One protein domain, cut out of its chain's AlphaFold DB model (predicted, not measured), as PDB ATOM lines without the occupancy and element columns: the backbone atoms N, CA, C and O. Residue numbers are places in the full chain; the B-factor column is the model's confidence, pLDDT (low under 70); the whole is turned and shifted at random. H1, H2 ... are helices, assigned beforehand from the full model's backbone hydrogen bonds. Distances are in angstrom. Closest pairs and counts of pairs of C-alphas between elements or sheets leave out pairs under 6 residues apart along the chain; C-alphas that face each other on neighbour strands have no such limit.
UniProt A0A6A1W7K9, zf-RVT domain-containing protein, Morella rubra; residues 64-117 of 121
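Overview. This is residues 64 to 117 of the 121 residues of the protein "zf-RVT domain-containing protein" of Morella rubra (UniProt A0A6A1W7K9). Three short helices, H2, H3 and H4, gather toward one end of a loose rod, and a fourth, H1, lies by itself toward the other end. Between H1 and H2 runs a long loop, residues 71 to 89. The printed part has 54 residues with four named helices, H1 to H4 in that order, and no named strand, and its class is all helix. It is loose, with a radius of gyration of the C-alphas of 12.7 A, and spans 39 by 17 by 16 A.

Arrangement. Start at the longest helix, H3, residues 98 to 106. It touches H2, residues 90 to 96, only at the corner by their link, where the closest C-alphas, of Phe 94 and Ser 100, are 6.1 A apart. Their lines are only just about perpendicular, at 72 degrees. H4, residues 113 to 117, touches H2; the closest C-alphas are those of Leu 95 and Ile 113, 6.2 A apart. H3 and H4 only just touch, with 3 pairs of C-alphas within 8 A, the closest those of Lys 101 and Ile 113 at 6.7 A. H1, residues 64 to 70, is apart from H3 and H4, and only just apart from H2, at 8.4 A. In H2 and H3 every O i to N i+4 pair is within hydrogen-bond range; H1 has 1 of 3, with 2 of 4 O i to N i+3 pairs, and H4 has 0 of 1, with 2 of 2.

Along the chain. Find C-alpha 98 at (5.598, 47.040, -48.262); from there H3 runs 12.3 A to C-alpha 106. H2 measures 9.3 A, H1 9.8 A from C-alpha 64 at (-6.326, 34.169, -46.758), and H4 6.9 A, ending at C-alpha 117 at (14.074, 39.689, -42.350).

Size, cuts and confidence. Look at Glu 72 and Leu 108: their C-alphas, 39.3 A apart, are the farthest. The printed part has no cut. The link from H1 to H2 is long, H2 to H3 tight, H3 to H4 short. Mean pLDDT of the printed part is 77.1, and residues 64 to 78 and 116 to 117 are under 70.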
ATOM      1  N   TRP A  64      -5.714  34.735 -45.554       69.88
ATOM      2  CA  TRP A  64      -6.326  34.169 -46.758       69.88
ATOM      3  C   TRP A  64      -5.495  33.035 -47.365       69.88
ATOM      4  O   TRP A  64      -6.067  32.027 -47.776       69.88
ATOM      5  N   GLY A  65      -4.161  33.106 -47.306       66.56
ATOM      6  CA  GLY A  65      -3.284  32.006 -47.720       66.56
ATOM      7  C   GLY A  65      -3.499  30.712 -46.922       66.56
ATOM      8  O   GLY A  65      -3.247  29.622 -47.433       66.56
ATOM      9  N   LYS A  66      -4.022  30.799 -45.691       69.50
ATOM     10  CA  LYS A  66      -4.407  29.639 -44.872       69.50
ATOM     11  C   LYS A  66      -5.837  29.183 -45.149       69.50
ATOM     12  O   LYS A  66      -6.099  27.980 -45.109       69.50
ATOM     13  N   MET A  67      -6.738  30.127 -45.405       68.81
ATOM     14  CA  MET A  67      -8.165  29.890 -45.640       68.81
ATOM     15  C   MET A  67      -8.473  29.389 -47.056       68.81
ATOM     16  O   MET A  67      -9.489  28.724 -47.255       68.81
ATOM     17  N   SER A  68      -7.570  29.631 -48.006       66.31
ATOM     18  CA  SER A  68      -7.647  29.157 -49.390       66.31
ATOM     19  C   SER A  68      -7.934  27.654 -49.471       66.31
ATOM     20  O   SER A  68      -8.812  27.231 -50.213       66.31
ATOM     21  N   ARG A  69      -7.318  26.841 -48.600       66.25
ATOM     22  CA  ARG A  69      -7.549  25.385 -48.541       66.25
ATOM     23  C   ARG A  69      -8.994  24.977 -48.207       66.25
ATOM     24  O   ARG A  69      -9.341  23.816 -48.379       66.25
ATOM     25  N   TRP A  70      -9.803  25.896 -47.679       67.69
ATOM     26  CA  TRP A  70     -11.174  25.647 -47.223       67.69
ATOM     27  C   TRP A  70     -12.230  26.392 -48.054       67.69
ATOM     28  O   TRP A  70     -13.415  26.268 -47.755       67.69
ATOM     29  N   THR A  71     -11.838  27.186 -49.061       65.19
ATOM     30  CA  THR A  71     -12.780  27.989 -49.863       65.19
ATOM     31  C   THR A  71     -12.407  28.023 -51.348       65.19
ATOM     32  O   THR A  71     -11.318  28.442 -51.717       65.19
ATOM     33  N   GLU A  72     -13.356  27.657 -52.215       62.09
ATOM     34  CA  GLU A  72     -13.190  27.564 -53.682       62.09
ATOM     35  C   GLU A  72     -13.126  28.926 -54.409       62.09
ATOM     36  O   GLU A  72     -12.943  28.981 -55.623       62.09
ATOM     37  N   ARG A  73     -13.251  30.060 -53.699       58.31
ATOM     38  CA  ARG A  73     -13.140  31.418 -54.277       58.31
ATOM     39  C   ARG A  73     -11.672  31.799 -54.511       58.31
ATOM     40  O   ARG A  73     -11.128  32.689 -53.856       58.31
ATOM     41  N   TRP A  74     -11.030  31.110 -55.444       55.34
ATOM     42  CA  TRP A  74      -9.587  31.194 -55.672       55.34
ATOM     43  C   TRP A  74      -9.145  32.429 -56.482       55.34
ATOM     44  O   TRP A  74      -7.997  32.855 -56.380       55.34
ATOM     45  N   ASP A  75     -10.051  33.083 -57.211       55.75
ATOM     46  CA  ASP A  75      -9.632  34.034 -58.257       55.75
ATOM     47  C   ASP A  75      -9.244  35.434 -57.754       55.75
ATOM     48  O   ASP A  75      -8.569  36.184 -58.458       55.75
ATOM     49  N   LYS A  76      -9.648  35.824 -56.536       53.34
ATOM     50  CA  LYS A  76      -9.355  37.166 -55.978       53.34
ATOM     51  C   LYS A  76      -8.906  37.177 -54.519       53.34
ATOM     52  O   LYS A  76      -8.498  38.220 -54.026       53.34
ATOM     53  N   GLY A  77      -8.974  36.039 -53.831       57.25
ATOM     54  CA  GLY A  77      -8.822  35.994 -52.380       57.25
ATOM     55  C   GLY A  77      -7.401  35.826 -51.855       57.25
ATOM     56  O   GLY A  77      -7.138  36.123 -50.705       57.25
ATOM     57  N   SER A  78      -6.452  35.360 -52.661       67.31
ATOM     58  CA  SER A  78      -5.118  35.076 -52.118       67.31
ATOM     59  C   SER A  78      -4.261  36.333 -51.929       67.31
ATOM     60  O   SER A  78      -3.244  36.263 -51.258       67.31
ATOM     61  N   TRP A  79      -4.629  37.478 -52.506       78.81
ATOM     62  CA  TRP A  79      -3.773  38.666 -52.547       78.81
ATOM     63  C   TRP A  79      -3.774  39.432 -51.226       78.81
ATOM     64  O   TRP A  79      -4.815  39.644 -50.611       78.81
ATOM     65  N   CYS A  80      -2.596  39.893 -50.808       83.12
ATOM     66  CA  CYS A  80      -2.452  40.695 -49.603       83.12
ATOM     67  C   CYS A  80      -3.290  41.984 -49.701       83.12
ATOM     68  O   CYS A  80      -3.060  42.773 -50.619       83.12
ATOM     69  N   PRO A  81      -4.175  42.280 -48.731       81.69
ATOM     70  CA  PRO A  81      -5.053  43.451 -48.778       81.69
ATOM     71  C   PRO A  81      -4.303  44.782 -48.638       81.69
ATOM     72  O   PRO A  81      -4.869  45.837 -48.902       81.69
ATOM     73  N   LEU A  82      -3.040  44.750 -48.198       85.19
ATOM     74  CA  LEU A  82      -2.223  45.947 -47.996       85.19
ATOM     75  C   LEU A  82      -1.455  46.361 -49.254       85.19
ATOM     76  O   LEU A  82      -1.356  47.548 -49.537       85.19
ATOM     77  N   CYS A  83      -0.869  45.402 -49.977       85.25
ATOM     78  CA  CYS A  83      -0.024  45.692 -51.142       85.25
ATOM     79  C   CYS A  83      -0.627  45.217 -52.464       85.25
ATOM     80  O   CYS A  83      -0.236  45.716 -53.510       85.25
ATOM     81  N   ASN A  84      -1.547  44.251 -52.434       83.81
ATOM     82  CA  ASN A  84      -2.133  43.602 -53.605       83.81
ATOM     83  C   ASN A  84      -1.098  43.041 -54.610       83.81
ATOM     84  O   ASN A  84      -1.412  42.852 -55.780       83.81
ATOM     85  N   CYS A  85       0.141  42.785 -54.168       79.94
ATOM     86  CA  CYS A  85       1.251  42.356 -55.030       79.94
ATOM     87  C   CYS A  85       1.648  40.886 -54.852       79.94
ATOM     88  O   CYS A  85       2.301  40.323 -55.724       79.94
ATOM     89  N   SER A  86       1.304  40.260 -53.728       80.44
ATOM     90  CA  SER A  86       1.659  38.865 -53.454       80.44
ATOM     91  C   SER A  86       0.632  38.193 -52.556       80.44
ATOM     92  O   SER A  86      -0.218  38.859 -51.963       80.44
ATOM     93  N   ALA A  87       0.745  36.872 -52.435       79.50
ATOM     94  CA  ALA A  87      -0.148  36.084 -51.610       79.50
ATOM     95  C   ALA A  87      -0.070  36.459 -50.115       79.50
ATOM     96  O   ALA A  87       1.005  36.760 -49.583       79.50
ATOM     97  N   GLU A  88      -1.212  36.444 -49.432       78.44
ATOM     98  CA  GLU A  88      -1.341  36.767 -48.016       78.44
ATOM     99  C   GLU A  88      -0.947  35.571 -47.142       78.44
ATOM    100  O   GLU A  88      -1.765  34.719 -46.794       78.44
ATOM    101  N   PHE A  89       0.321  35.550 -46.744       80.69
ATOM    102  CA  PHE A  89       0.844  34.665 -45.704       80.69
ATOM    103  C   PHE A  89       1.327  35.468 -44.496       80.69
ATOM    104  O   PHE A  89       1.515  36.685 -44.579       80.69
ATOM    105  N   ARG A  90       1.533  34.784 -43.366       82.38
ATOM    106  CA  ARG A  90       1.938  35.388 -42.087       82.38
ATOM    107  C   ARG A  90       3.239  36.171 -42.244       82.38
ATOM    108  O   ARG A  90       3.333  37.325 -41.832       82.38
ATOM    109  N   GLU A  91       4.215  35.565 -42.897       82.31
ATOM    110  CA  GLU A  91       5.535  36.131 -43.148       82.31
ATOM    111  C   GLU A  91       5.410  37.367 -44.046       82.31
ATOM    112  O   GLU A  91       6.014  38.408 -43.783       82.31
ATOM    113  N   HIS A  92       4.545  37.300 -45.064       85.88
ATOM    114  CA  HIS A  92       4.304  38.437 -45.936       85.88
ATOM    115  C   HIS A  92       3.640  39.595 -45.190       85.88
ATOM    116  O   HIS A  92       4.218  40.676 -45.116       85.88
ATOM    117  N   ILE A  93       2.454  39.396 -44.612       86.75
ATOM    118  CA  ILE A  93       1.662  40.492 -44.040       86.75
ATOM    119  C   ILE A  93       2.353  41.167 -42.847       86.75
ATOM    120  O   ILE A  93       2.161  42.363 -42.641       86.75
ATOM    121  N   PHE A  94       3.182  40.447 -42.085       85.75
ATOM    122  CA  PHE A  94       3.865  41.013 -40.920       85.75
ATOM    123  C   PHE A  94       5.294  41.487 -41.195       85.75
ATOM    124  O   PHE A  94       5.691  42.462 -40.559       85.75
ATOM    125  N   LEU A  95       6.050  40.853 -42.104       83.88
ATOM    126  CA  LEU A  95       7.496  41.105 -42.260       83.88
ATOM    127  C   LEU A  95       7.911  41.575 -43.665       83.88
ATOM    128  O   LEU A  95       8.774  42.447 -43.793       83.88
ATOM    129  N   ALA A  96       7.322  41.033 -44.735       85.38
ATOM    130  CA  ALA A  96       7.767  41.346 -46.101       85.38
ATOM    131  C   ALA A  96       6.925  42.424 -46.809       85.38
ATOM    132  O   ALA A  96       7.427  43.104 -47.705       85.38
ATOM    133  N   CYS A  97       5.661  42.599 -46.420       88.62
ATOM    134  CA  CYS A  97       4.703  43.459 -47.104       88.62
ATOM    135  C   CYS A  97       5.142  44.932 -47.061       88.62
ATOM    136  O   CYS A  97       5.309  45.476 -45.965       88.62
ATOM    137  N   PRO A  98       5.258  45.617 -48.217       87.06
ATOM    138  CA  PRO A  98       5.598  47.040 -48.262       87.06
ATOM    139  C   PRO A  98       4.646  47.913 -47.434       87.06
ATOM    140  O   PRO A  98       5.095  48.794 -46.703       87.06
ATOM    141  N   GLY A  99       3.341  47.618 -47.484       87.19
ATOM    142  CA  GLY A  99       2.338  48.320 -46.681       87.19
ATOM    143  C   GLY A  99       2.547  48.109 -45.180       87.19
ATOM    144  O   GLY A  99       2.511  49.060 -44.407       87.19
ATOM    145  N   SER A 100       2.863  46.882 -44.764       88.44
ATOM    146  CA  SER A 100       3.169  46.572 -43.363       88.44
ATOM    147  C   SER A 100       4.440  47.270 -42.883       88.44
ATOM    148  O   SER A 100       4.434  47.911 -41.836       88.44
ATOM    149  N   LYS A 101       5.514  47.250 -43.683       88.38
ATOM    150  CA  LYS A 101       6.762  47.979 -43.396       88.38
ATOM    151  C   LYS A 101       6.521  49.471 -43.176       88.38
ATOM    152  O   LYS A 101       7.089  50.053 -42.252       88.38
ATOM    153  N   PHE A 102       5.671  50.081 -43.999       88.31
ATOM    154  CA  PHE A 102       5.264  51.471 -43.819       88.31
ATOM    155  C   PHE A 102       4.499  51.669 -42.502       88.31
ATOM    156  O   PHE A 102       4.845  52.554 -41.718       88.31
ATOM    157  N   LEU A 103       3.518  50.810 -42.205       89.19
ATOM    158  CA  LEU A 103       2.739  50.880 -40.964       89.19
ATOM    159  C   LEU A 103       3.624  50.760 -39.717       89.19
ATOM    160  O   LEU A 103       3.521  51.595 -38.820       89.19
ATOM    161  N   TRP A 104       4.549  49.799 -39.691       87.81
ATOM    162  CA  TRP A 104       5.484  49.632 -38.579       87.81
ATOM    163  C   TRP A 104       6.371  50.855 -38.352       87.81
ATOM    164  O   TRP A 104       6.642  51.193 -37.204       87.81
ATOM    165  N   ARG A 105       6.788  51.546 -39.420       88.25
ATOM    166  CA  ARG A 105       7.600  52.773 -39.335       88.25
ATOM    167  C   ARG A 105       6.791  54.021 -38.989       88.25
ATOM    168  O   ARG A 105       7.346  54.949 -38.419       88.25
ATOM    169  N   SER A 106       5.509  54.056 -39.341       87.56
ATOM    170  CA  SER A 106       4.631  55.222 -39.139       87.56
ATOM    171  C   SER A 106       3.933  55.261 -37.773       87.56
ATOM    172  O   SER A 106       3.296  56.256 -37.432       87.56
ATOM    173  N   GLY A 107       4.027  54.187 -36.986       82.44
ATOM    174  CA  GLY A 107       3.391  54.100 -35.674       82.44
ATOM    175  C   GLY A 107       4.047  54.973 -34.598       82.44
ATOM    176  O   GLY A 107       5.178  55.432 -34.730       82.44
ATOM    177  N   LEU A 108       3.352  55.114 -33.461       80.12
ATOM    178  CA  LEU A 108       3.865  55.786 -32.253       80.12
ATOM    179  C   LEU A 108       5.167  55.172 -31.717       80.12
ATOM    180  O   LEU A 108       5.907  55.826 -30.989       80.12
ATOM    181  N   TRP A 109       5.426  53.911 -32.061       78.00
ATOM    182  CA  TRP A 109       6.680  53.239 -31.776       78.00
ATOM    183  C   TRP A 109       7.223  52.661 -33.086       78.00
ATOM    184  O   TRP A 109       6.815  51.563 -33.470       78.00
ATOM    185  N   PRO A 110       8.064  53.416 -33.816       81.38
ATOM    186  CA  PRO A 110       8.540  52.990 -35.120       81.38
ATOM    187  C   PRO A 110       9.400  51.734 -34.973       81.38
ATOM    188  O   PRO A 110      10.417  51.735 -34.280       81.38
ATOM    189  N   LEU A 111       8.984  50.654 -35.629       81.06
ATOM    190  CA  LEU A 111       9.697  49.382 -35.651       81.06
ATOM    191  C   LEU A 111      10.302  49.162 -37.035       81.06
ATOM    192  O   LEU A 111       9.594  49.103 -38.041       81.06
ATOM    193  N   ASN A 112      11.627  49.010 -37.092       82.62
ATOM    194  CA  ASN A 112      12.300  48.636 -38.328       82.62
ATOM    195  C   ASN A 112      12.354  47.113 -38.470       82.62
ATOM    196  O   ASN A 112      13.350  46.470 -38.148       82.62
ATOM    197  N   ILE A 113      11.266  46.542 -38.980       80.88
ATOM    198  CA  ILE A 113      11.138  45.092 -39.146       80.88
ATOM    199  C   ILE A 113      12.094  44.481 -40.182       80.88
ATOM    200  O   ILE A 113      12.271  43.267 -40.207       80.88
ATOM    201  N   GLU A 114      12.756  45.299 -41.005       77.06
ATOM    202  CA  GLU A 114      13.728  44.818 -41.997       77.06
ATOM    203  C   GLU A 114      14.963  44.181 -41.354       77.06
ATOM    204  O   GLU A 114      15.584  43.318 -41.965       77.06
ATOM    205  N   GLN A 115      15.269  44.535 -40.102       70.12
ATOM    206  CA  GLN A 115      16.324  43.883 -39.324       70.12
ATOM    207  C   GLN A 115      16.004  42.409 -39.037       70.12
ATOM    208  O   GLN A 115      16.910  41.590 -38.951       70.12
ATOM    209  N   PHE A 116      14.721  42.051 -38.924       68.44
ATOM    210  CA  PHE A 116      14.300  40.677 -38.634       68.44
ATOM    211  C   PHE A 116      14.190  39.808 -39.891       68.44
ATOM    212  O   PHE A 116      14.224  38.589 -39.786       68.44
ATOM    213  N   ALA A 117      14.107  40.415 -41.080       60.66
ATOM    214  CA  ALA A 117      14.074  39.689 -42.350       60.66
ATOM    215  C   ALA A 117      15.445  39.104 -42.759       60.66
ATOM    216  O   ALA A 117      15.522  38.352 -43.725       60.66
TER     217      ALA A 117